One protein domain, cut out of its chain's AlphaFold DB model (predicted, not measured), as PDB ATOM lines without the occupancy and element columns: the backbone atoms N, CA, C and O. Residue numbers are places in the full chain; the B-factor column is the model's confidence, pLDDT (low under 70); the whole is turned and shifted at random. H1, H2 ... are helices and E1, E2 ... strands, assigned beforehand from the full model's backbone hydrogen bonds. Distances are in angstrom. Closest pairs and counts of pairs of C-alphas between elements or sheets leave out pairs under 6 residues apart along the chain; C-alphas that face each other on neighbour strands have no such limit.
ATOM      1  N   TYR A 453      81.896  76.162  82.156       94.50
ATOM      2  CA  TYR A 453      80.445  76.057  82.134       94.50
ATOM      3  C   TYR A 453      79.921  77.134  81.192       94.50
ATOM      4  O   TYR A 453      80.216  78.314  81.383       94.50
ATOM      5  N   GLU A 454      79.208  76.721  80.147       92.25
ATOM      6  CA  GLU A 454      78.849  77.595  79.025       92.25
ATOM      7  C   GLU A 454      80.091  78.299  78.436       92.25
ATOM      8  O   GLU A 454      81.011  77.633  77.962       92.25
ATOM      9  N   ASP A 455      80.137  79.633  78.499       93.75
ATOM     10  CA  ASP A 455      81.264  80.458  78.055       93.75
ATOM     11  C   ASP A 455      82.221  80.849  79.197       93.75
ATOM     12  O   ASP A 455      83.186  81.583  78.967       93.75
ATOM     13  N   PHE A 456      81.944  80.431  80.434       95.94
ATOM     14  CA  PHE A 456      82.688  80.852  81.615       95.94
ATOM     15  C   PHE A 456      83.760  79.834  81.983       95.94
ATOM     16  O   PHE A 456      83.470  78.678  82.292       95.94
ATOM     17  N   GLN A 457      85.013  80.285  81.999       96.56
ATOM     18  CA  GLN A 457      86.141  79.497  82.478       96.56
ATOM     19  C   GLN A 457      86.268  79.605  83.998       96.56
ATOM     20  O   GLN A 457      86.255  80.698  84.562       96.56
ATOM     21  N   PHE A 458      86.452  78.469  84.659       97.31
ATOM     22  CA  PHE A 458      86.626  78.406  86.104       97.31
ATOM     23  C   PHE A 458      88.107  78.589  86.443       97.31
ATOM     24  O   PHE A 458      88.980  77.929  85.874       97.31
ATOM     25  N   ILE A 459      88.398  79.507  87.367       97.56
ATOM     26  CA  ILE A 459      89.749  79.805  87.847       97.56
ATOM     27  C   ILE A 459      89.709  79.890  89.368       97.56
ATOM     28  O   ILE A 459      88.976  80.701  89.931       97.56
ATOM     29  N   GLY A 460      90.515  79.081  90.050       97.25
ATOM     30  CA  GLY A 460      90.532  79.113  91.506       97.25
ATOM     31  C   GLY A 460      91.379  78.043  92.164       97.25
ATOM     32  O   GLY A 460      92.096  77.286  91.508       97.25
ATOM     33  N   ASP A 461      91.285  78.004  93.484       95.75
ATOM     34  CA  ASP A 461      91.988  77.038  94.319       95.75
ATOM     35  C   ASP A 461      91.220  75.700  94.440       95.75
ATOM     36  O   ASP A 461      90.456  75.307  93.546       95.75
ATOM     37  N   PHE A 462      91.443  74.961  95.533       93.69
ATOM     38  CA  PHE A 462      90.847  73.641  95.755       93.69
ATOM     39  C   PHE A 462      89.310  73.669  95.731       93.69
ATOM     40  O   PHE A 462      88.689  72.660  95.390       93.69
ATOM     41  N   LEU A 463      88.685  74.800  96.090       92.31
ATOM     42  CA  LEU A 463      87.231  74.913  96.150       92.31
ATOM     43  C   LEU A 463      86.623  74.762  94.755       92.31
ATOM     44  O   LEU A 463      85.802  73.873  94.523       92.31
ATOM     45  N   LEU A 464      87.066  75.596  93.809       95.25
ATOM     46  CA  LEU A 464      86.582  75.524  92.432       95.25
ATOM     47  C   LEU A 464      87.085  74.285  91.706       95.25
ATOM     48  O   LEU A 464      86.373  73.764  90.850       95.25
ATOM     49  N   LEU A 465      88.251  73.753  92.080       95.88
ATOM     50  CA  LEU A 465      88.681  72.459  91.565       95.88
ATOM     51  C   LEU A 465      87.693  71.347  91.942       95.88
ATOM     52  O   LEU A 465      87.355  70.516  91.101       95.88
ATOM     53  N   ARG A 466      87.187  71.348  93.180       93.75
ATOM     54  CA  ARG A 466      86.209  70.351  93.616       93.75
ATOM     55  C   ARG A 466      84.841  70.561  92.974       93.75
ATOM     56  O   ARG A 466      84.190  69.581  92.622       93.75
ATOM     57  N   VAL A 467      84.427  71.811  92.780       94.19
ATOM     58  CA  VAL A 467      83.231  72.147  91.997       94.19
ATOM     59  C   VAL A 467      83.350  71.620  90.563       94.19
ATOM     60  O   VAL A 467      82.437  70.958  90.074       94.19
ATOM     61  N   ALA A 468      84.494  71.826  89.911       95.44
ATOM     62  CA  ALA A 468      84.745  71.313  88.571       95.44
ATOM     63  C   ALA A 468      84.705  69.778  88.509       95.44
ATOM     64  O   ALA A 468      84.121  69.201  87.592       95.44
ATOM     65  N   GLU A 469      85.290  69.104  89.498       94.50
ATOM     66  CA  GLU A 469      85.280  67.643  89.582       94.50
ATOM     67  C   GLU A 469      83.862  67.083  89.772       94.50
ATOM     68  O   GLU A 469      83.468  66.151  89.074       94.50
ATOM     69  N   VAL A 470      83.099  67.643  90.716       91.25
ATOM     70  CA  VAL A 470      81.803  67.090  91.142       91.25
ATOM     71  C   VAL A 470      80.671  67.515  90.217       91.25
ATOM     72  O   VAL A 470      79.870  66.682  89.805       91.25
ATOM     73  N   CYS A 471      80.586  68.804  89.898       92.38
ATOM     74  CA  CYS A 471      79.420  69.370  89.226       92.38
ATOM     75  C   CYS A 471      79.603  69.470  87.711       92.38
ATOM     76  O   CYS A 471      78.637  69.312  86.972       92.38
ATOM     77  N   LEU A 472      80.833  69.697  87.240       93.12
ATOM     78  CA  LEU A 472      81.141  69.778  85.807       93.12
ATOM     79  C   LEU A 472      81.656  68.455  85.231       93.12
ATOM     80  O   LEU A 472      81.999  68.404  84.051       93.12
ATOM     81  N   ALA A 473      81.757  67.405  86.057       93.12
ATOM     82  CA  ALA A 473      82.344  66.113  85.694       93.12
ATOM     83  C   ALA A 473      83.705  66.255  84.978       93.12
ATOM     84  O   ALA A 473      84.060  65.462  84.100       93.12
ATOM     85  N   SER A 474      84.458  67.302  85.323       93.81
ATOM     86  CA  SER A 474      85.712  67.623  84.654       93.81
ATOM     87  C   SER A 474      86.799  66.647  85.080       93.81
ATOM     88  O   SER A 474      86.889  66.238  86.240       93.81
ATOM     89  N   THR A 475      87.657  66.260  84.135       95.00
ATOM     90  CA  THR A 475      88.728  65.303  84.425       95.00
ATOM     91  C   THR A 475      89.847  65.999  85.192       95.00
ATOM     92  O   THR A 475      90.636  66.754  84.623       95.00
ATOM     93  N   VAL A 476      89.941  65.720  86.492       95.88
ATOM     94  CA  VAL A 476      91.028  66.225  87.334       95.88
ATOM     95  C   VAL A 476      92.309  65.444  87.053       95.88
ATOM     96  O   VAL A 476      92.385  64.224  87.222       95.88
ATOM     97  N   GLN A 477      93.345  66.162  86.641       96.00
ATOM     98  CA  GLN A 477      94.689  65.635  86.462       96.00
ATOM     99  C   GLN A 477      95.478  65.762  87.767       96.00
ATOM    100  O   GLN A 477      95.227  66.638  88.593       96.00
ATOM    101  N   ARG A 478      96.463  64.884  87.967       96.25
ATOM    102  CA  ARG A 478      97.368  64.940  89.122       96.25
ATOM    103  C   ARG A 478      98.811  64.957  88.660       96.25
ATOM    104  O   ARG A 478      99.231  64.095  87.889       96.25
ATOM    105  N   LYS A 479      99.587  65.907  89.176       95.75
ATOM    106  CA  LYS A 479     101.037  65.988  88.978       95.75
ATOM    107  C   LYS A 479     101.715  66.006  90.343       95.75
ATOM    108  O   LYS A 479     101.797  67.034  91.007       95.75
ATOM    109  N   GLY A 480     102.190  64.836  90.767       94.50
ATOM    110  CA  GLY A 480     102.694  64.643  92.126       94.50
ATOM    111  C   GLY A 480     101.554  64.696  93.142       94.50
ATOM    112  O   GLY A 480     100.593  63.940  93.022       94.50
ATOM    113  N   SER A 481     101.666  65.583  94.132       93.56
ATOM    114  CA  SER A 481     100.642  65.822  95.158       93.56
ATOM    115  C   SER A 481      99.625  66.901  94.784       93.56
ATOM    116  O   SER A 481      98.714  67.150  95.563       93.56
ATOM    117  N   ILE A 482      99.800  67.566  93.640       94.62
ATOM    118  CA  ILE A 482      98.948  68.676  93.211       94.62
ATOM    119  C   ILE A 482      97.920  68.139  92.220       94.62
ATOM    120  O   ILE A 482      98.290  67.579  91.179       94.62
ATOM    121  N   SER A 483      96.641  68.313  92.541       96.31
ATOM    122  CA  SER A 483      95.542  68.079  91.607       96.31
ATOM    123  C   SER A 483      95.213  69.375  90.870       96.31
ATOM    124  O   SER A 483      95.352  70.470  91.419       96.31
ATOM    125  N   TYR A 484      94.814  69.268  89.607       97.19
ATOM    126  CA  TYR A 484      94.430  70.419  88.799       97.19
ATOM    127  C   TYR A 484      93.482  70.037  87.662       97.19
ATOM    128  O   TYR A 484      93.492  68.915  87.156       97.19
ATOM    129  N   CYS A 485      92.697  71.009  87.223       96.56
ATOM    130  CA  CYS A 485      91.904  70.991  86.003       96.56
ATOM    131  C   CYS A 485      92.064  72.390  85.389       96.56
ATOM    132  O   CYS A 485      91.626  73.364  85.990       96.56
ATOM    133  N   GLY A 486      92.842  72.501  84.304       95.94
ATOM    134  CA  GLY A 486      93.350  73.767  83.742       95.94
ATOM    135  C   GLY A 486      93.849  74.790  84.771       95.94
ATOM    136  O   GLY A 486      94.934  74.615  85.348       95.94
ATOM    137  N   LEU A 487      93.083  75.874  84.961       96.75
ATOM    138  CA  LEU A 487      93.395  76.975  85.886       96.75
ATOM    139  C   LEU A 487      92.773  76.816  87.287       96.75
ATOM    140  O   LEU A 487      93.032  77.641  88.159       96.75
ATOM    141  N   CYS A 488      92.022  75.743  87.541       97.56
ATOM    142  CA  CYS A 488      91.672  75.315  88.893       97.56
ATOM    143  C   CYS A 488      92.774  74.400  89.437       97.56
ATOM    144  O   CYS A 488      93.035  73.340  88.860       97.56
ATOM    145  N   ARG A 489      93.452  74.784  90.526       97.25
ATOM    146  CA  ARG A 489      94.577  74.007  91.080       97.25
ATOM    147  C   ARG A 489      94.540  73.940  92.596       97.25
ATOM    148  O   ARG A 489      94.268  74.930  93.267       97.25
ATOM    149  N   ASP A 490      94.909  72.785  93.136       95.81
ATOM    150  CA  ASP A 490      95.172  72.657  94.566       95.81
ATOM    151  C   ASP A 490      96.321  73.585  94.980       95.81
ATOM    152  O   ASP A 490      97.366  73.619  94.326       95.81
ATOM    153  N   ASN A 491      96.145  74.277  96.108       95.94
ATOM    154  CA  ASN A 491      97.102  75.239  96.665       95.94
ATOM    155  C   ASN A 491      97.457  76.403  95.723       95.94
ATOM    156  O   ASN A 491      98.574  76.905  95.791       95.94
ATOM    157  N   LEU A 492      96.540  76.830  94.851       97.50
ATOM    158  CA  LEU A 492      96.757  78.018  94.028       97.50
ATOM    159  C   LEU A 492      96.647  79.287  94.882       97.50
ATOM    160  O   LEU A 492      95.588  79.543  95.461       97.50
ATOM    161  N   THR A 493      97.722  80.070  94.955       98.31
ATOM    162  CA  THR A 493      97.716  81.423  95.544       98.31
ATOM    163  C   THR A 493      97.269  82.478  94.529       98.31
ATOM    164  O   THR A 493      97.306  82.243  93.316       98.31
ATOM    165  N   ILE A 494      96.874  83.669  94.994       98.44
ATOM    166  CA  ILE A 494      96.456  84.774  94.108       98.44
ATOM    167  C   ILE A 494      97.591  85.161  93.145       98.44
ATOM    168  O   ILE A 494      97.358  85.312  91.944       98.44
ATOM    169  N   ALA A 495      98.824  85.261  93.650       98.19
ATOM    170  CA  ALA A 495     100.002  85.577  92.840       98.19
ATOM    171  C   ALA A 495     100.287  84.508  91.767       98.19
ATOM    172  O   ALA A 495     100.470  84.836  90.594       98.19
ATOM    173  N   GLU A 496     100.263  83.221  92.133       97.94
ATOM    174  CA  GLU A 496     100.477  82.122  91.179       97.94
ATOM    175  C   GLU A 496      99.370  82.044  90.122       97.94
ATOM    176  O   GLU A 496      99.625  81.665  88.976       97.94
ATOM    177  N   CYS A 497      98.136  82.401  90.482       97.88
ATOM    178  CA  CYS A 497      97.024  82.494  89.542       97.88
ATOM    179  C   CYS A 497      97.252  83.595  88.505       97.88
ATOM    180  O   CYS A 497      97.092  83.360  87.305       97.88
ATOM    181  N   GLU A 498      97.691  84.774  88.946       97.19
ATOM    182  CA  GLU A 498      98.032  85.877  88.052       97.19
ATOM    183  C   GLU A 498      99.135  85.474  87.055       97.19
ATOM    184  O   GLU A 498      99.011  85.734  85.853       97.19
ATOM    185  N   GLU A 499     100.177  84.777  87.517       96.88
ATOM    186  CA  GLU A 499     101.227  84.225  86.652       96.88
ATOM    187  C   GLU A 499     100.694  83.153  85.688       96.88
ATOM    188  O   GLU A 499     101.045  83.141  84.502       96.88
ATOM    189  N   ALA A 500      99.824  82.260  86.169       95.75
ATOM    190  CA  ALA A 500      99.217  81.214  85.354       95.75
ATOM    191  C   ALA A 500      98.365  81.805  84.223       95.75
ATOM    192  O   ALA A 500      98.481  81.352  83.084       95.75
ATOM    193  N   ILE A 501      97.595  82.860  84.498       95.62
ATOM    194  CA  ILE A 501      96.799  83.586  83.500       95.62
ATOM    195  C   ILE A 501      97.688  84.230  82.436       95.62
ATOM    196  O   ILE A 501      97.377  84.147  81.250       95.62
ATOM    197  N   VAL A 502      98.814  84.836  82.824       95.06
ATOM    198  CA  VAL A 502      99.768  85.415  81.860       95.06
ATOM    199  C   VAL A 502     100.363  84.336  80.956       95.06
ATOM    200  O   VAL A 502     100.546  84.554  79.759       95.06
ATOM    201  N   ARG A 503     100.667  83.166  81.522       94.94
ATOM    202  CA  ARG A 503     101.304  82.065  80.798       94.94
ATOM    203  C   ARG A 503     100.344  81.318  79.875       94.94
ATOM    204  O   ARG A 503     100.749  80.907  78.789       94.94
ATOM    205  N   GLU A 504      99.121  81.072  80.327       94.06
ATOM    206  CA  GLU A 504      98.173  80.153  79.679       94.06
ATOM    207  C   GLU A 504      97.047  80.878  78.938       94.06
ATOM    208  O   GLU A 504      96.468  80.308  78.014       94.06
ATOM    209  N   GLY A 505      96.788  82.142  79.277       93.69
ATOM    210  CA  GLY A 505      95.653  82.905  78.769       93.69
ATOM    211  C   GLY A 505      94.325  82.496  79.410       93.69
ATOM    212  O   GLY A 505      94.252  81.558  80.203       93.69
ATOM    213  N   THR A 506      93.262  83.221  79.061       94.31
ATOM    214  CA  THR A 506      91.885  82.942  79.501       94.31
ATOM    215  C   THR A 506      90.901  83.075  78.339       94.31
ATOM    216  O   THR A 506      91.211  83.700  77.322       94.31
ATOM    217  N   THR A 507      89.703  82.500  78.477       88.38
ATOM    218  CA  THR A 507      88.636  82.544  77.451       88.38
ATOM    219  C   THR A 507      87.839  83.852  77.422       88.38
ATOM    220  O   THR A 507      86.929  84.010  76.612       88.38
ATOM    221  N   GLY A 508      88.192  84.822  78.268       88.25
ATOM    222  CA  GLY A 508      87.523  86.117  78.375       88.25
ATOM    223  C   GLY A 508      86.583  86.184  79.574       88.25
ATOM    224  O   GLY A 508      86.841  86.988  80.466       88.25
ATOM    225  N   LYS A 509      85.532  85.354  79.619       95.25
ATOM    226  CA  LYS A 509      84.595  85.279  80.755       95.25
ATOM    227  C   LYS A 509      85.091  84.272  81.791       95.25
ATOM    228  O   LYS A 509      85.415  83.139  81.448       95.25
ATOM    229  N   VAL A 510      85.154  84.684  83.051       96.44
ATOM    230  CA  VAL A 510      85.789  83.909  84.121       96.44
ATOM    231  C   VAL A 510      84.900  83.863  85.355       96.44
ATOM    232  O   VAL A 510      84.387  84.892  85.781       96.44
ATOM    233  N   VAL A 511      84.785  82.686  85.965       97.12
ATOM    234  CA  VAL A 511      84.329  82.512  87.348       97.12
ATOM    235  C   VAL A 511      85.566  82.371  88.232       97.12
ATOM    236  O   VAL A 511      86.361  81.447  88.047       97.12
ATOM    237  N   LEU A 512      85.746  83.305  89.164       97.50
ATOM    238  CA  LEU A 512      86.934  83.432  90.001       97.50
ATOM    239  C   LEU A 512      86.581  83.234  91.478       97.50
ATOM    240  O   LEU A 512      85.801  83.993  92.047       97.50
ATOM    241  N   CYS A 513      87.224  82.262  92.119       97.31
ATOM    242  CA  CYS A 513      87.216  82.097  93.573       97.31
ATOM    243  C   CYS A 513      88.635  81.763  94.029       97.31
ATOM    244  O   CYS A 513      89.159  80.692  93.712       97.31
ATOM    245  N   ILE A 514      89.289  82.707  94.705       97.56
ATOM    246  CA  ILE A 514      90.700  82.582  95.068       97.56
ATOM    247  C   ILE A 514      91.046  83.371  96.329       97.56
ATOM    248  O   ILE A 514      90.469  84.426  96.604       97.56
ATOM    249  N   GLY A 515      92.017  82.853  97.080       97.12
ATOM    250  CA  GLY A 515      92.561  83.474  98.285       97.12
ATOM    251  C   GLY A 515      92.524  82.566  99.512       97.12
ATOM    252  O   GLY A 515      93.103  82.919 100.537       97.12
ATOM    253  N   MET A 516      91.893  81.387  99.439       95.62
ATOM    254  CA  MET A 516      91.857  80.474 100.583       95.62
ATOM    255  C   MET A 516      93.257  79.949 100.904       95.62
ATOM    256  O   MET A 516      93.666  79.911 102.065       95.62
ATOM    257  N   THR A 517      94.018  79.596  99.867       95.69
ATOM    258  CA  THR A 517      95.418  79.182 100.006       95.69
ATOM    259  C   THR A 517      96.254  80.266 100.689       95.69
ATOM    260  O   THR A 517      97.004  79.958 101.613       95.69
ATOM    261  N   ASP A 518      96.101  81.527 100.284       97.88
ATOM    262  CA  ASP A 518      96.838  82.667 100.835       97.88
ATOM    263  C   ASP A 518      96.553  82.847 102.336       97.88
ATOM    264  O   ASP A 518      97.482  82.975 103.137       97.88
ATOM    265  N   ILE A 519      95.289  82.734 102.757       96.19
ATOM    266  CA  ILE A 519      94.898  82.790 104.178       96.19
ATOM    267  C   ILE A 519      95.496  81.614 104.958       96.19
ATOM    268  O   ILE A 519      96.015  81.777 106.067       96.19
ATOM    269  N   ILE A 520      95.464  80.407 104.384       93.75
ATOM    270  CA  ILE A 520      96.057  79.216 105.003       93.75
ATOM    271  C   ILE A 520      97.576  79.383 105.160       93.75
ATOM    272  O   ILE A 520      98.121  78.975 106.192       93.75
ATOM    273  N   GLN A 521      98.247  80.008 104.195       95.00
ATOM    274  CA  GLN A 521      99.681  80.296 104.234       95.00
ATOM    275  C   GLN A 521     100.040  81.509 105.112       95.00
ATOM    276  O   GLN A 521     101.211  81.685 105.439       95.00
ATOM    277  N   GLY A 522      99.053  82.289 105.561       96.00
ATOM    278  CA  GLY A 522      99.263  83.452 106.425       96.00
ATOM    279  C   GLY A 522      99.669  84.716 105.666       96.00
ATOM    280  O   GLY A 522     100.420  85.529 106.198       96.00
ATOM    281  N   ALA A 523      99.201  84.880 104.426       97.81
ATOM    282  CA  ALA A 523      99.347  86.129 103.690       97.81
ATOM    283  C   ALA A 523      98.652  87.282 104.428       97.81
ATOM    284  O   ALA A 523      97.605  87.103 105.059       97.81
ATOM    285  N   SER A 524      99.228  88.483 104.340       97.69
ATOM    286  CA  SER A 524      98.607  89.659 104.939       97.69
ATOM    287  C   SER A 524      97.366  90.077 104.145       97.69
ATOM    288  O   SER A 524      97.316  89.944 102.919       97.69
ATOM    289  N   LEU A 525      96.370  90.637 104.838       98.12
ATOM    290  CA  LEU A 525      95.158  91.148 104.194       98.12
ATOM    291  C   LEU A 525      95.484  92.174 103.094       98.12
ATOM    292  O   LEU A 525      94.838  92.178 102.051       98.12
ATOM    293  N   GLU A 526      96.479  93.038 103.312       98.12
ATOM    294  CA  GLU A 526      96.850  94.064 102.334       98.12
ATOM    295  C   GLU A 526      97.551  93.483 101.103       98.12
ATOM    296  O   GLU A 526      97.277  93.923  99.984       98.12
ATOM    297  N   ASP A 527      98.375  92.444 101.272       98.25
ATOM    298  CA  ASP A 527      98.973  91.736 100.138       98.25
ATOM    299  C   ASP A 527      97.899  91.048  99.297       98.25
ATOM    300  O   ASP A 527      97.893  91.201  98.074       98.25
ATOM    301  N   MET A 528      96.938  90.378  99.940       98.50
ATOM    302  CA  MET A 528      95.817  89.744  99.244       98.50
ATOM    303  C   MET A 528      94.989  90.765  98.455       98.50
ATOM    304  O   MET A 528      94.712  90.558  97.276       98.50
ATOM    305  N   LYS A 529      94.634  91.908  99.060       98.19
ATOM    306  CA  LYS A 529      93.905  92.983  98.363       98.19
ATOM    307  C   LYS A 529      94.678  93.502  97.155       98.19
ATOM    308  O   LYS A 529      94.108  93.672  96.075       98.19
ATOM    309  N   LYS A 530      95.977  93.759  97.328       98.06
ATOM    310  CA  LYS A 530      96.855  94.268  96.271       98.06
ATOM    311  C   LYS A 530      96.955  93.281  95.109       98.06
ATOM    312  O   LYS A 530      96.775  93.682  93.961       98.06
ATOM    313  N   GLN A 531      97.202  92.007  95.403       98.12
ATOM    314  CA  GLN A 531      97.315  90.952  94.397       98.12
ATOM    315  C   GLN A 531      95.985  90.726  93.674       98.12
ATOM    316  O   GLN A 531      95.954  90.713  92.448       98.12
ATOM    317  N   THR A 532      94.865  90.662  94.397       97.94
ATOM    318  CA  THR A 532      93.541  90.499  93.781       97.94
ATOM    319  C   THR A 532      93.168  91.696  92.918       97.94
ATOM    320  O   THR A 532      92.616  91.525  91.836       97.94
ATOM    321  N   THR A 533      93.533  92.914  93.323       97.00
ATOM    322  CA  THR A 533      93.338  94.106  92.483       97.00
ATOM    323  C   THR A 533      94.148  94.011  91.185       97.00
ATOM    324  O   THR A 533      93.600  94.260  90.112       97.00
ATOM    325  N   SER A 534      95.422  93.604  91.257       97.06
ATOM    326  CA  SER A 534      96.273  93.377  90.072       97.06
ATOM    327  C   SER A 534      95.675  92.318  89.140       97.06
ATOM    328  O   SER A 534      95.545  92.526  87.929       97.06
ATOM    329  N   LEU A 535      95.221  91.207  89.721       97.06
ATOM    330  CA  LEU A 535      94.578  90.106  89.018       97.06
ATOM    331  C   LEU A 535      93.294  90.552  88.296       97.06
ATOM    332  O   LEU A 535      93.131  90.289  87.103       97.06
ATOM    333  N   LEU A 536      92.404  91.277  88.980       96.06
ATOM    334  CA  LEU A 536      91.148  91.773  88.403       96.06
ATOM    335  C   LEU A 536      91.382  92.805  87.292       96.06
ATOM    336  O   LEU A 536      90.703  92.770  86.262       96.06
ATOM    337  N   GLN A 537      92.376  93.687  87.445       94.88
ATOM    338  CA  GLN A 537      92.784  94.609  86.380       94.88
ATOM    339  C   GLN A 537      93.229  93.852  85.124       94.88
ATOM    340  O   GLN A 537      92.894  94.259  84.009       94.88
ATOM    341  N   ARG A 538      93.940  92.730  85.289       94.44
ATOM    342  CA  ARG A 538      94.400  91.902  84.169       94.44
ATOM    343  C   ARG A 538      93.267  91.136  83.489       94.44
ATOM    344  O   ARG A 538      93.259  91.049  82.263       94.44
ATOM    345  N   LEU A 539      92.316  90.617  84.262       93.62
ATOM    346  CA  LEU A 539      91.160  89.884  83.739       93.62
ATOM    347  C   LEU A 539      90.104  90.784  83.084       93.62
ATOM    348  O   LEU A 539      89.318  90.280  82.292       93.62
ATOM    349  N   LYS A 540      90.152  92.102  83.331       92.31
ATOM    350  CA  LYS A 540      89.139  93.102  82.953       92.31
ATOM    351  C   LYS A 540      87.826  92.872  83.710       92.31
ATOM    352  O   LYS A 540      87.036  92.007  83.363       92.31
ATOM    353  N   TYR A 541      87.553  93.726  84.694       82.69
ATOM    354  CA  TYR A 541      86.410  93.653  85.619       82.69
ATOM    355  C   TYR A 541      85.056  93.198  85.038       82.69
ATOM    356  O   TYR A 541      84.326  92.474  85.704       82.69
ATOM    357  N   ASN A 542      84.718  93.588  83.805       75.44
ATOM    358  CA  ASN A 542      83.408  93.312  83.202       75.44
ATOM    359  C   ASN A 542      83.187  91.850  82.786       75.44
ATOM    360  O   ASN A 542      82.094  91.512  82.341       75.44
ATOM    361  N   THR A 543      84.205  90.998  82.868       91.12
ATOM    362  CA  THR A 543      84.106  89.597  82.446       91.12
ATOM    363  C   THR A 543      84.301  88.611  83.593       91.12
ATOM    364  O   THR A 543      84.351  87.407  83.351       91.12
ATOM    365  N   VAL A 544      84.402  89.102  84.831       95.19
ATOM    366  CA  VAL A 544      84.679  88.280  86.010       95.19
ATOM    367  C   VAL A 544      83.433  88.163  86.877       95.19
ATOM    368  O   VAL A 544      82.897  89.166  87.345       95.19
ATOM    369  N   ILE A 545      83.019  86.925  87.131       95.62
ATOM    370  CA  ILE A 545      82.125  86.572  88.229       95.62
ATOM    371  C   ILE A 545      83.006  86.234  89.418       95.62
ATOM    372  O   ILE A 545      83.735  85.244  89.395       95.62
ATOM    373  N   LEU A 546      82.981  87.085  90.434       96.06
ATOM    374  CA  LEU A 546      83.786  86.904  91.633       96.06
ATOM    375  C   LEU A 546      82.950  86.205  92.703       96.06
ATOM    376  O   LEU A 546      81.776  86.514  92.877       96.06
ATOM    377  N   ILE A 547      83.560  85.272  93.419       96.00
ATOM    378  CA  ILE A 547      82.903  84.477  94.454       96.00
ATOM    379  C   ILE A 547      83.608  84.727  95.791       96.00
ATOM    380  O   ILE A 547      84.836  84.611  95.863       96.00
ATOM    381  N   THR A 548      82.854  85.057  96.846       95.88
ATOM    382  CA  THR A 548      83.408  85.173  98.206       95.88
ATOM    383  C   THR A 548      83.908  83.823  98.724       95.88
ATOM    384  O   THR A 548      83.441  82.758  98.323       95.88
ATOM    385  N   LEU A 549      84.910  83.848  99.601       94.25
ATOM    386  CA  LEU A 549      85.521  82.626 100.113       94.25
ATOM    387  C   LEU A 549      84.632  82.018 101.206       94.25
ATOM    388  O   LEU A 549      84.425  82.676 102.223       94.25
ATOM    389  N   PRO A 550      84.150  80.771 101.074       91.69
ATOM    390  CA  PRO A 550      83.349  80.168 102.125       91.69
ATOM    391  C   PRO A 550      84.210  79.891 103.354       91.69
ATOM    392  O   PRO A 550      85.357  79.461 103.218       91.69
ATOM    393  N   VAL A 551      83.643  80.038 104.552       86.94
ATOM    394  CA  VAL A 551      84.310  79.602 105.789       86.94
ATOM    395  C   VAL A 551      84.609  78.104 105.698       86.94
ATOM    396  O   VAL A 551      83.681  77.288 105.669       86.94
ATOM    397  N   PRO A 552      85.889  77.692 105.638       79.62
ATOM    398  CA  PRO A 552      86.200  76.283 105.613       79.62
ATOM    399  C   PRO A 552      85.945  75.714 107.017       79.62
ATOM    400  O   PRO A 552      86.318  76.324 108.019       79.62
ATOM    401  N   PRO A 553      85.398  74.498 107.126       68.06
ATOM    402  CA  PRO A 553      85.182  73.776 108.379       68.06
ATOM    403  C   PRO A 553      86.507  73.429 109.048       68.06
ATOM    404  O   PRO A 553      86.502  72.972 110.189       68.06
ATOM    405  N   SER A 554      87.614  73.564 108.294       71.81
ATOM    406  CA  SER A 554      88.872  72.926 108.608       71.81
ATOM    407  C   SER A 554      89.231  73.351 110.006       71.81
ATOM    408  O   SER A 554      89.333  74.545 110.292       71.81
ATOM    409  N   PHE A 555      89.413  72.364 110.880       59.19
ATOM    410  CA  PHE A 555      89.777  72.617 112.267       59.19
ATOM    411  C   PHE A 555      90.961  73.593 112.373       59.19
ATOM    412  O   PHE A 555      91.024  74.386 113.300       59.19
ATOM    413  N   ILE A 556      91.867  73.587 111.388       71.62
ATOM    414  CA  ILE A 556      93.013  74.499 111.297       71.62
ATOM    415  C   ILE A 556      92.588  75.968 111.135       71.62
ATOM    416  O   ILE A 556      93.220  76.843 111.723       71.62
ATOM    417  N   MET A 557      91.548  76.251 110.352       70.38
ATOM    418  CA  MET A 557      91.012  77.606 110.192       70.38
ATOM    419  C   MET A 557      90.145  78.016 111.375       70.38
ATOM    420  O   MET A 557      90.333  79.107 111.896       70.38
ATOM    421  N   ILE A 558      89.270  77.129 111.854       75.06
ATOM    422  CA  ILE A 558      88.412  77.425 113.012       75.06
ATOM    423  C   ILE A 558      89.248  77.645 114.280       75.06
ATOM    424  O   ILE A 558      88.926  78.504 115.095       75.06
ATOM    425  N   ALA A 559      90.347  76.907 114.452       80.44
ATOM    426  CA  ALA A 559      91.230  77.064 115.607       80.44
ATOM    427  C   ALA A 559      92.100  78.332 115.549       80.44
ATOM    428  O   ALA A 559      92.732  78.667 116.550       80.44
ATOM    429  N   ASN A 560      92.169  79.020 114.406       91.44
ATOM    430  CA  ASN A 560      92.983  80.216 114.233       91.44
ATOM    431  C   ASN A 560      92.091  81.439 113.969       91.44
ATOM    432  O   ASN A 560      91.763  81.762 112.827       91.44
ATOM    433  N   GLU A 561      91.742  82.138 115.052       91.56
ATOM    434  CA  GLU A 561      90.906  83.344 115.034       91.56
ATOM    435  C   GLU A 561      91.474  84.449 114.128       91.56
ATOM    436  O   GLU A 561      90.719  85.168 113.478       91.56
ATOM    437  N   GLU A 562      92.802  84.557 114.016       94.12
ATOM    438  CA  GLU A 562      93.446  85.529 113.131       94.12
ATOM    439  C   GLU A 562      93.151  85.223 111.659       94.12
ATOM    440  O   GLU A 562      92.753  86.114 110.912       94.12
ATOM    441  N   LYS A 563      93.256  83.957 111.242       94.06
ATOM    442  CA  LYS A 563      92.928  83.549 109.867       94.06
ATOM    443  C   LYS A 563      91.448  83.730 109.550       94.06
ATOM    444  O   LYS A 563      91.120  84.180 108.456       94.06
ATOM    445  N   LEU A 564      90.565  83.416 110.499       92.25
ATOM    446  CA  LEU A 564      89.129  83.654 110.346       92.25
ATOM    447  C   LEU A 564      88.829  85.153 110.207       92.25
ATOM    448  O   LEU A 564      88.083  85.559 109.322       92.25
ATOM    449  N   ARG A 565      89.492  85.995 111.004       94.06
ATOM    450  CA  ARG A 565      89.383  87.451 110.892       94.06
ATOM    451  C   ARG A 565      89.889  87.968 109.545       94.06
ATOM    452  O   ARG A 565      89.265  88.857 108.971       94.06
ATOM    453  N   VAL A 566      91.006  87.446 109.033       96.00
ATOM    454  CA  VAL A 566      91.509  87.812 107.696       96.00
ATOM    455  C   VAL A 566      90.504  87.406 106.620       96.00
ATOM    456  O   VAL A 566      90.207  88.229 105.760       96.00
ATOM    457  N   LEU A 567      89.927  86.203 106.705       95.00
ATOM    458  CA  LEU A 567      88.874  85.732 105.803       95.00
ATOM    459  C   LEU A 567      87.666  86.681 105.791       95.00
ATOM    460  O   LEU A 567      87.276  87.158 104.729       95.00
ATOM    461  N   GLU A 568      87.118  87.017 106.961       93.94
ATOM    462  CA  GLU A 568      85.969  87.924 107.084       93.94
ATOM    463  C   GLU A 568      86.262  89.321 106.521       93.94
ATOM    464  O   GLU A 568      85.443  89.908 105.807       93.94
ATOM    465  N   LEU A 569      87.435  89.878 106.838       96.25
ATOM    466  CA  LEU A 569      87.846  91.192 106.346       96.25
ATOM    467  C   LEU A 569      88.091  91.181 104.836       96.25
ATOM    468  O   LEU A 569      87.781  92.168 104.164       96.25
ATOM    469  N   TYR A 570      88.625  90.082 104.309       97.50
ATOM    470  CA  TYR A 570      88.842  89.899 102.885       97.50
ATOM    471  C   TYR A 570      87.510  89.767 102.137       97.50
ATOM    472  O   TYR A 570      87.278  90.540 101.212       97.50
ATOM    473  N   ASN A 571      86.579  88.922 102.595       95.88
ATOM    474  CA  ASN A 571      85.232  88.814 102.017       95.88
ATOM    475  C   ASN A 571      84.487  90.150 102.048       95.88
ATOM    476  O   ASN A 571      83.935  90.579 101.036       95.88
ATOM    477  N   ARG A 572      84.537  90.875 103.174       95.50
ATOM    478  CA  ARG A 572      83.950  92.220 103.272       95.50
ATOM    479  C   ARG A 572      84.569  93.191 102.270       95.50
ATOM    480  O   ARG A 572      83.865  94.036 101.723       95.50
ATOM    481  N   TRP A 573      85.874  93.098 102.034       97.25
ATOM    482  CA  TRP A 573      86.533  93.907 101.016       97.25
ATOM    483  C   TRP A 573      86.084  93.529  99.598       97.25
ATOM    484  O   TRP A 573      85.750  94.440  98.843       97.25
ATOM    485  N   LEU A 574      85.978  92.237  99.262       96.00
ATOM    486  CA  LEU A 574      85.446  91.782  97.967       96.00
ATOM    487  C   LEU A 574      84.030  92.335  97.729       96.00
ATOM    488  O   LEU A 574      83.754  92.883  96.663       96.00
ATOM    489  N   LEU A 575      83.173  92.292  98.754       94.25
ATOM    490  CA  LEU A 575      81.815  92.858  98.737       94.25
ATOM    491  C   LEU A 575      81.793  94.373  98.489       94.25
ATOM    492  O   LEU A 575      80.872  94.891  97.855       94.25
ATOM    493  N   ASN A 576      82.834  95.090  98.908       96.12
ATOM    494  CA  ASN A 576      82.954  96.530  98.693       96.12
ATOM    495  C   ASN A 576      83.478  96.915  97.300       96.12
ATOM    496  O   ASN A 576      83.378  98.088  96.941       96.12
ATOM    497  N   LEU A 577      83.989  95.972  96.496       93.19
ATOM    498  CA  LEU A 577      84.471  96.257  95.137       93.19
ATOM    499  C   LEU A 577      83.345  96.630  94.156       93.19
ATOM    500  O   LEU A 577      83.638  97.135  93.075       93.19
ATOM    501  N   ARG A 578      82.071  96.412  94.525       89.81
ATOM    502  CA  ARG A 578      80.878  96.716  93.704       89.81
ATOM    503  C   ARG A 578      80.978  96.177  92.272       89.81
ATOM    504  O   ARG A 578      80.579  96.846  91.318       89.81
ATOM    505  N   LEU A 579      81.524  94.973  92.122       88.81
ATOM    506  CA  LEU A 579      81.567  94.304  90.827       88.81
ATOM    507  C   LEU A 579      80.145  93.925  90.388       88.81
ATOM    508  O   LEU A 579      79.334  93.563  91.240       88.81
ATOM    509  N   PRO A 580      79.836  93.994  89.080       82.19
ATOM    510  CA  PRO A 580      78.492  93.718  88.579       82.19
ATOM    511  C   PRO A 580      78.033  92.279  88.854       82.19
ATOM    512  O   PRO A 580      76.842  92.060  89.044       82.19
ATOM    513  N   CYS A 581      78.966  91.325  88.927       86.50
ATOM    514  CA  CYS A 581      78.680  89.911  89.157       86.50
ATOM    515  C   CYS A 581      79.500  89.381  90.342       86.50
ATOM    516  O   CYS A 581      80.506  88.696  90.162       86.50
ATOM    517  N   LEU A 582      79.105  89.743  91.563       91.19
ATOM    518  CA  LEU A 582      79.692  89.203  92.789       91.19
ATOM    519  C   LEU A 582      78.697  88.262  93.474       91.19
ATOM    520  O   LEU A 582      77.586  88.674  93.803       91.19
ATOM    521  N   ILE A 583      79.121  87.024  93.718       89.69
ATOM    522  CA  ILE A 583      78.355  86.001  94.432       89.69
ATOM    523  C   ILE A 583      78.836  85.956  95.879       89.69
ATOM    524  O   ILE A 583      80.017  85.710  96.142       89.69
ATOM    525  N   ASP A 584      77.913  86.180  96.814       90.25
ATOM    526  CA  ASP A 584      78.179  86.088  98.246       90.25
ATOM    527  C   ASP A 584      77.741  84.729  98.808       90.25
ATOM    528  O   ASP A 584      76.583  84.543  99.188       90.25
ATOM    529  N   ILE A 585      78.673  83.773  98.880       85.31
ATOM    530  CA  ILE A 585      78.392  82.421  99.386       85.31
ATOM    531  C   ILE A 585      78.083  82.440 100.890       85.31
ATOM    532  O   ILE A 585      77.271  81.634 101.354       85.31
ATOM    533  N   ASP A 586      78.667  83.362 101.664       78.56
ATOM    534  CA  ASP A 586      78.499  83.402 103.125       78.56
ATOM    535  C   ASP A 586      77.028  83.567 103.536       78.56
ATOM    536  O   ASP A 586      76.609  83.061 104.582       78.56
ATOM    537  N   ARG A 587      76.206  84.191 102.683       70.38
ATOM    538  CA  ARG A 587      74.767  84.357 102.921       70.38
ATOM    539  C   ARG A 587      74.008  83.026 103.003       70.38
ATOM    540  O   ARG A 587      72.976  82.963 103.669       70.38
ATOM    541  N   HIS A 588      74.534  81.971 102.383       60.66
ATOM    542  CA  HIS A 588      73.910  80.648 102.304       60.66
ATOM    543  C   HIS A 588      74.495  79.653 103.324       60.66
ATOM    544  O   HIS A 588      73.816  78.703 103.722       60.66
ATOM    545  N   LEU A 589      75.717  79.900 103.816       56.50
ATOM    546  CA  LEU A 589      76.461  78.990 104.702       56.50
ATOM    547  C   LEU A 589      75.859  78.813 106.100       56.50
ATOM    548  O   LEU A 589      76.112  77.797 106.743       56.50
ATOM    549  N   TYR A 590      75.050  79.762 106.572       56.25
ATOM    550  CA  TYR A 590      74.392  79.659 107.880       56.25
ATOM    551  C   TYR A 590      73.069  78.879 107.851       56.25
ATOM    552  O   TYR A 590      72.449  78.706 108.899       56.25
ATOM    553  N   SER A 591      72.630  78.394 106.684       51.81
ATOM    554  CA  SER A 591      71.405  77.598 106.558       51.81
ATOM    555  C   SER A 591      71.714  76.095 106.566       51.81
ATOM    556  O   SER A 591      72.053  75.532 105.538       51.81
ATOM    557  N   ASP A 592      71.651  75.471 107.750       50.31
ATOM    558  CA  ASP A 592      71.507  74.034 108.101       50.31
ATOM    559  C   ASP A 592      72.279  72.911 107.347       50.31
ATOM    560  O   ASP A 592      72.245  71.756 107.782       50.31
ATOM    561  N   ALA A 593      73.018  73.181 106.270       54.41
ATOM    562  CA  ALA A 593      73.711  72.195 105.448       54.41
ATOM    563  C   ALA A 593      75.237  72.353 105.583       54.41
ATOM    564  O   ALA A 593      75.802  73.360 105.152       54.41
ATOM    565  N   PRO A 594      75.955  71.359 106.138       55.16
ATOM    566  CA  PRO A 594      77.402  71.440 106.242       55.16
ATOM    567  C   PRO A 594      78.035  71.337 104.844       55.16
ATOM    568  O   PRO A 594      78.059  70.276 104.210       55.16
ATOM    569  N   PHE A 595      78.600  72.453 104.377       59.50
ATOM    570  CA  PHE A 595      79.364  72.561 103.124       59.50
ATOM    571  C   PHE A 595      80.550  71.597 103.044       59.50
ATOM    572  O   PHE A 595      81.094  71.310 101.981       59.50
ATOM    573  N   TYR A 596      80.946  71.063 104.189       57.03
ATOM    574  CA  TYR A 596      82.026  70.124 104.290       57.03
ATOM    575  C   TYR A 596      81.665  69.026 105.272       57.03
ATOM    576  O   TYR A 596      81.073  69.265 106.323       57.03
ATOM    577  N   MET A 597      82.043  67.804 104.923       43.62
ATOM    578  CA  MET A 597      81.810  66.643 105.762       43.62
ATOM    579  C   MET A 597      83.141  66.121 106.281       43.62
ATOM    580  O   MET A 597      84.072  65.842 105.520       43.62
ATOM    581  N   ARG A 598      83.209  65.925 107.597       42.09
ATOM    582  CA  ARG A 598      84.255  65.111 108.205       42.09
ATOM    583  C   ARG A 598      83.918  63.648 107.944       42.09
ATOM    584  O   ARG A 598      82.922  63.144 108.462       42.09
ATOM    585  N   LEU A 599      84.728  62.959 107.141       41.84
ATOM    586  CA  LEU A 599      84.522  61.529 106.932       41.84
ATOM    587  C   LEU A 599      84.783  60.786 108.257       41.84
ATOM    588  O   LEU A 599      85.796  61.035 108.923       41.84
ATOM    589  N   PRO A 600      83.902  59.858 108.669       34.94
ATOM    590  CA  PRO A 600      84.132  59.063 109.863       34.94
ATOM    591  C   PRO A 600      85.406  58.229 109.670       34.94
ATOM    592  O   PRO A 600      85.478  57.388 108.775       34.94
ATOM    593  N   ASN A 601      86.397  58.455 110.542       36.25
ATOM    594  CA  ASN A 601      87.734  57.836 110.580       36.25
ATOM    595  C   ASN A 601      88.857  58.492 109.753       36.25
ATOM    596  O   ASN A 601      89.962  57.944 109.743       36.25
ATOM    597  N   SER A 602      88.658  59.662 109.133       42.66
ATOM    598  CA  SER A 602      89.780  60.484 108.654       42.66
ATOM    599  C   SER A 602      89.896  61.789 109.435       42.66
ATOM    600  O   SER A 602      88.913  62.435 109.786       42.66
ATOM    601  N   ASN A 603      91.139  62.210 109.671       49.66
ATOM    602  CA  ASN A 603      91.436  63.588 110.080       49.66
ATOM    603  C   ASN A 603      91.359  64.567 108.897       49.66
ATOM    604  O   ASN A 603      91.620  65.750 109.066       49.66
ATOM    605  N   VAL A 604      91.039  64.061 107.705       50.12
ATOM    606  CA  VAL A 604      90.848  64.857 106.497       50.12
ATOM    607  C   VAL A 604      89.373  65.212 106.413       50.12
ATOM    608  O   VAL A 604      88.525  64.321 106.327       50.12
ATOM    609  N   GLU A 605      89.083  66.503 106.484       54.69
ATOM    610  CA  GLU A 605      87.779  67.050 106.137       54.69
ATOM    611  C   GLU A 605      87.732  67.234 104.626       54.69
ATOM    612  O   GLU A 605      88.671  67.756 104.024       54.69
ATOM    613  N   THR A 606      86.662  66.755 104.002       61.41
ATOM    614  CA  THR A 606      86.467  66.876 102.560       61.41
ATOM    615  C   THR A 606      85.321  67.831 102.302       61.41
ATOM    616  O   THR A 606      84.268  67.726 102.941       61.41
ATOM    617  N   PHE A 607      85.519  68.740 101.353       66.06
ATOM    618  CA  PHE A 607      84.434  69.536 100.795       66.06
ATOM    619  C   PHE A 607      83.310  68.599 100.349       66.06
ATOM    620  O   PHE A 607      83.554  67.633  99.616       66.06
ATOM    621  N   SER A 608      82.112  68.805 100.898       78.50
ATOM    622  CA  SER A 608      81.004  67.884 100.686       78.50
ATOM    623  C   SER A 608      80.487  68.066  99.267       78.50
ATOM    624  O   SER A 608      80.501  69.170  98.726       78.50
ATOM    625  N   GLU A 609      80.012  66.987  98.649       79.56
ATOM    626  CA  GLU A 609      79.344  67.109  97.349       79.56
ATOM    627  C   GLU A 609      78.169  68.088  97.442       79.56
ATOM    628  O   GLU A 609      77.970  68.891  96.542       79.56
ATOM    629  N   GLY A 610      77.456  68.105  98.578       78.81
ATOM    630  CA  GLY A 610      76.399  69.081  98.849       78.81
ATOM    631  C   GLY A 610      76.872  70.535  98.782       78.81
ATOM    632  O   GLY A 610      76.205  71.336  98.141       78.81
ATOM    633  N   GLY A 611      78.024  70.862  99.374       78.88
ATOM    634  CA  GLY A 611      78.607  72.203  99.291       78.88
ATOM    635  C   GLY A 611      78.932  72.606  97.853       78.88
ATOM    636  O   GLY A 611      78.597  73.710  97.441       78.88
ATOM    637  N   ALA A 612      79.497  71.690  97.058       81.69
ATOM    638  CA  ALA A 612      79.804  71.946  95.648       81.69
ATOM    639  C   ALA A 612      78.559  72.296  94.827       81.69
ATOM    640  O   ALA A 612      78.580  73.257  94.061       81.69
ATOM    641  N   TRP A 613      77.470  71.551  95.030       82.88
ATOM    642  CA  TRP A 613      76.205  71.815  94.352       82.88
ATOM    643  C   TRP A 613      75.595  73.160  94.747       82.88
ATOM    644  O   TRP A 613      75.076  73.833  93.869       82.88
ATOM    645  N   ILE A 614      75.703  73.584  96.012       84.31
ATOM    646  CA  ILE A 614      75.211  74.906  96.438       84.31
ATOM    647  C   ILE A 614      76.002  76.022  95.751       84.31
ATOM    648  O   ILE A 614      75.404  76.951  95.222       84.31
ATOM    649  N   VAL A 615      77.339  75.918  95.693       83.06
ATOM    650  CA  VAL A 615      78.156  76.899  94.951       83.06
ATOM    651  C   VAL A 615      77.729  76.969  93.490       83.06
ATOM    652  O   VAL A 615      77.621  78.056  92.933       83.06
ATOM    653  N   MET A 616      77.477  75.819  92.867       88.00
ATOM    654  CA  MET A 616      77.054  75.788  91.472       88.00
ATOM    655  C   MET A 616      75.655  76.331  91.250       88.00
ATOM    656  O   MET A 616      75.458  77.003  90.251       88.00
ATOM    657  N   ASP A 617      74.713  76.084  92.152       87.25
ATOM    658  CA  ASP A 617      73.359  76.632  92.051       87.25
ATOM    659  C   ASP A 617      73.380  78.167  92.112       87.25
ATOM    660  O   ASP A 617      72.731  78.832  91.307       87.25
ATOM    661  N   GLU A 618      74.222  78.741  92.976       86.44
ATOM    662  CA  GLU A 618      74.451  80.190  93.036       86.44
ATOM    663  C   GLU A 618      75.148  80.724  91.777       86.44
ATOM    664  O   GLU A 618      74.779  81.781  91.267       86.44
ATOM    665  N   ILE A 619      76.131  79.992  91.233       85.88
ATOM    666  CA  ILE A 619      76.770  80.354  89.956       85.88
ATOM    667  C   ILE A 619      75.743  80.340  88.826       85.88
ATOM    668  O   ILE A 619      75.665  81.310  88.079       85.88
ATOM    669  N   ILE A 620      74.947  79.277  88.709       87.19
ATOM    670  CA  ILE A 620      73.901  79.145  87.692       87.19
ATOM    671  C   ILE A 620      72.894  80.288  87.846       87.19
ATOM    672  O   ILE A 620      72.616  80.989  86.882       87.19
ATOM    673  N   THR A 621      72.436  80.559  89.068       86.56
ATOM    674  CA  THR A 621      71.505  81.659  89.354       86.56
ATOM    675  C   THR A 621      72.085  83.026  88.979       86.56
ATOM    676  O   THR A 621      71.369  83.881  88.459       86.56
ATOM    677  N   ALA A 622      73.380  83.252  89.216       81.62
ATOM    678  CA  ALA A 622      74.056  84.495  88.851       81.62
ATOM    679  C   ALA A 622      74.280  84.648  87.336       81.62
ATOM    680  O   ALA A 622      74.466  85.770  86.858       81.62
ATOM    681  N   LEU A 623      74.279  83.542  86.590       83.44
ATOM    682  CA  LEU A 623      74.418  83.529  85.135       83.44
ATOM    683  C   LEU A 623      73.108  83.855  84.398       83.44
ATOM    684  O   LEU A 623      73.177  84.324  83.260       83.44
ATOM    685  N   GLY A 624      71.958  83.726  85.071       77.19
ATOM    686  CA  GLY A 624      70.621  83.987  84.521       77.19
ATOM    687  C   GLY A 624      70.000  82.744  83.910       77.19
ATOM    688  O   GLY A 624      69.196  82.924  82.965       77.19
TER     689      GLY A 624
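This is residues 453 to 624 of the 624 residues of the protein "uncharacterized protein LOC113208224" of Frankliniella occidentalis (UniProt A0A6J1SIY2). A small parallel sheet, E1 E4 E5, has H1 and H8 packed on one face, while H2, H4 and H6 form a row that only grazes it. Two hairpins, E2 E3 beside H1 and E6 E7 near the start of H8, lie toward the outside. The printed part has 172 residues, mixed in class, in the order E1 H1 E2 E3 H2 E4 H3 H4 E5 H5 H6 H7 E6 E7 H8. It is compact, with a radius of gyration of the C-alphas of 15.1 A and spans of 43 by 36 by 34 A.

E1, residues 456 to 460, is an edge strand parallel to the inner strand E4, residues 509 to 513, with N 457 and O 509 2.9 A apart. E4 is parallel to the edge strand E5, residues 544 to 547, with N 545 and O 510 2.8 A apart. H1, residues 462 to 470, is on this sheet over E1 at a height of 8.9 A and only just stands up from it, rising 42 degrees. H8, residues 609 to 623, is on the same face, giving two layers, and touches H1 about perpendicular at 88 degrees, C-alphas 467 and 612 being closest at 5.0 A. In the hairpin of E2, residues 477 to 479, and E3, residues 482 to 485, N 477 and O 484 are 2.8 A apart. H2, residues 494 to 504, touches H4, residues 525 to 539, at a shallow tilt of 20 degrees, the same way, C-alphas 498 and 535 being closest at 5.5 A. E4, H3, residues 516 to 521, H4 and E5 make a strand-helix-strand unit, parallel neighbours joined through helices, with a right-handed crossover. The hub is H6, residues 561 to 576, touching H4 (closest C-alphas 525 and 566, 6.1 A), H3 (519 and 563, 6.1 A) and, only just and only at the corner, H5, residues 555 to 558 (557 and 563, 6.3 A, 3 pairs within 8 A). H7, residues 586 to 589, is near H8. In the hairpin of E6, residues 596 to 598, and E7, residues 605 to 607, N 597 and O 606 are 3.0 A apart. In H1, H2, H3, H4, H6 and H8 every O i to N i+4 pair is within hydrogen-bond range; H5 and H7 are too short for one.

E1 begins at C-alpha 456, (82.688, 80.852, 81.615). H4 is 20.9 A long and H6 22.5 A. H8, 21.0 A long, ends at C-alpha 623, (74.418, 83.529, 85.135).

The two C-alphas farthest apart, those of Asn 542 and Asn 601, are 45.0 A apart. The printed part has no cut and no long link. Its mean pLDDT is 87.2; residues 553, 555 and 588 to 607 are under 70.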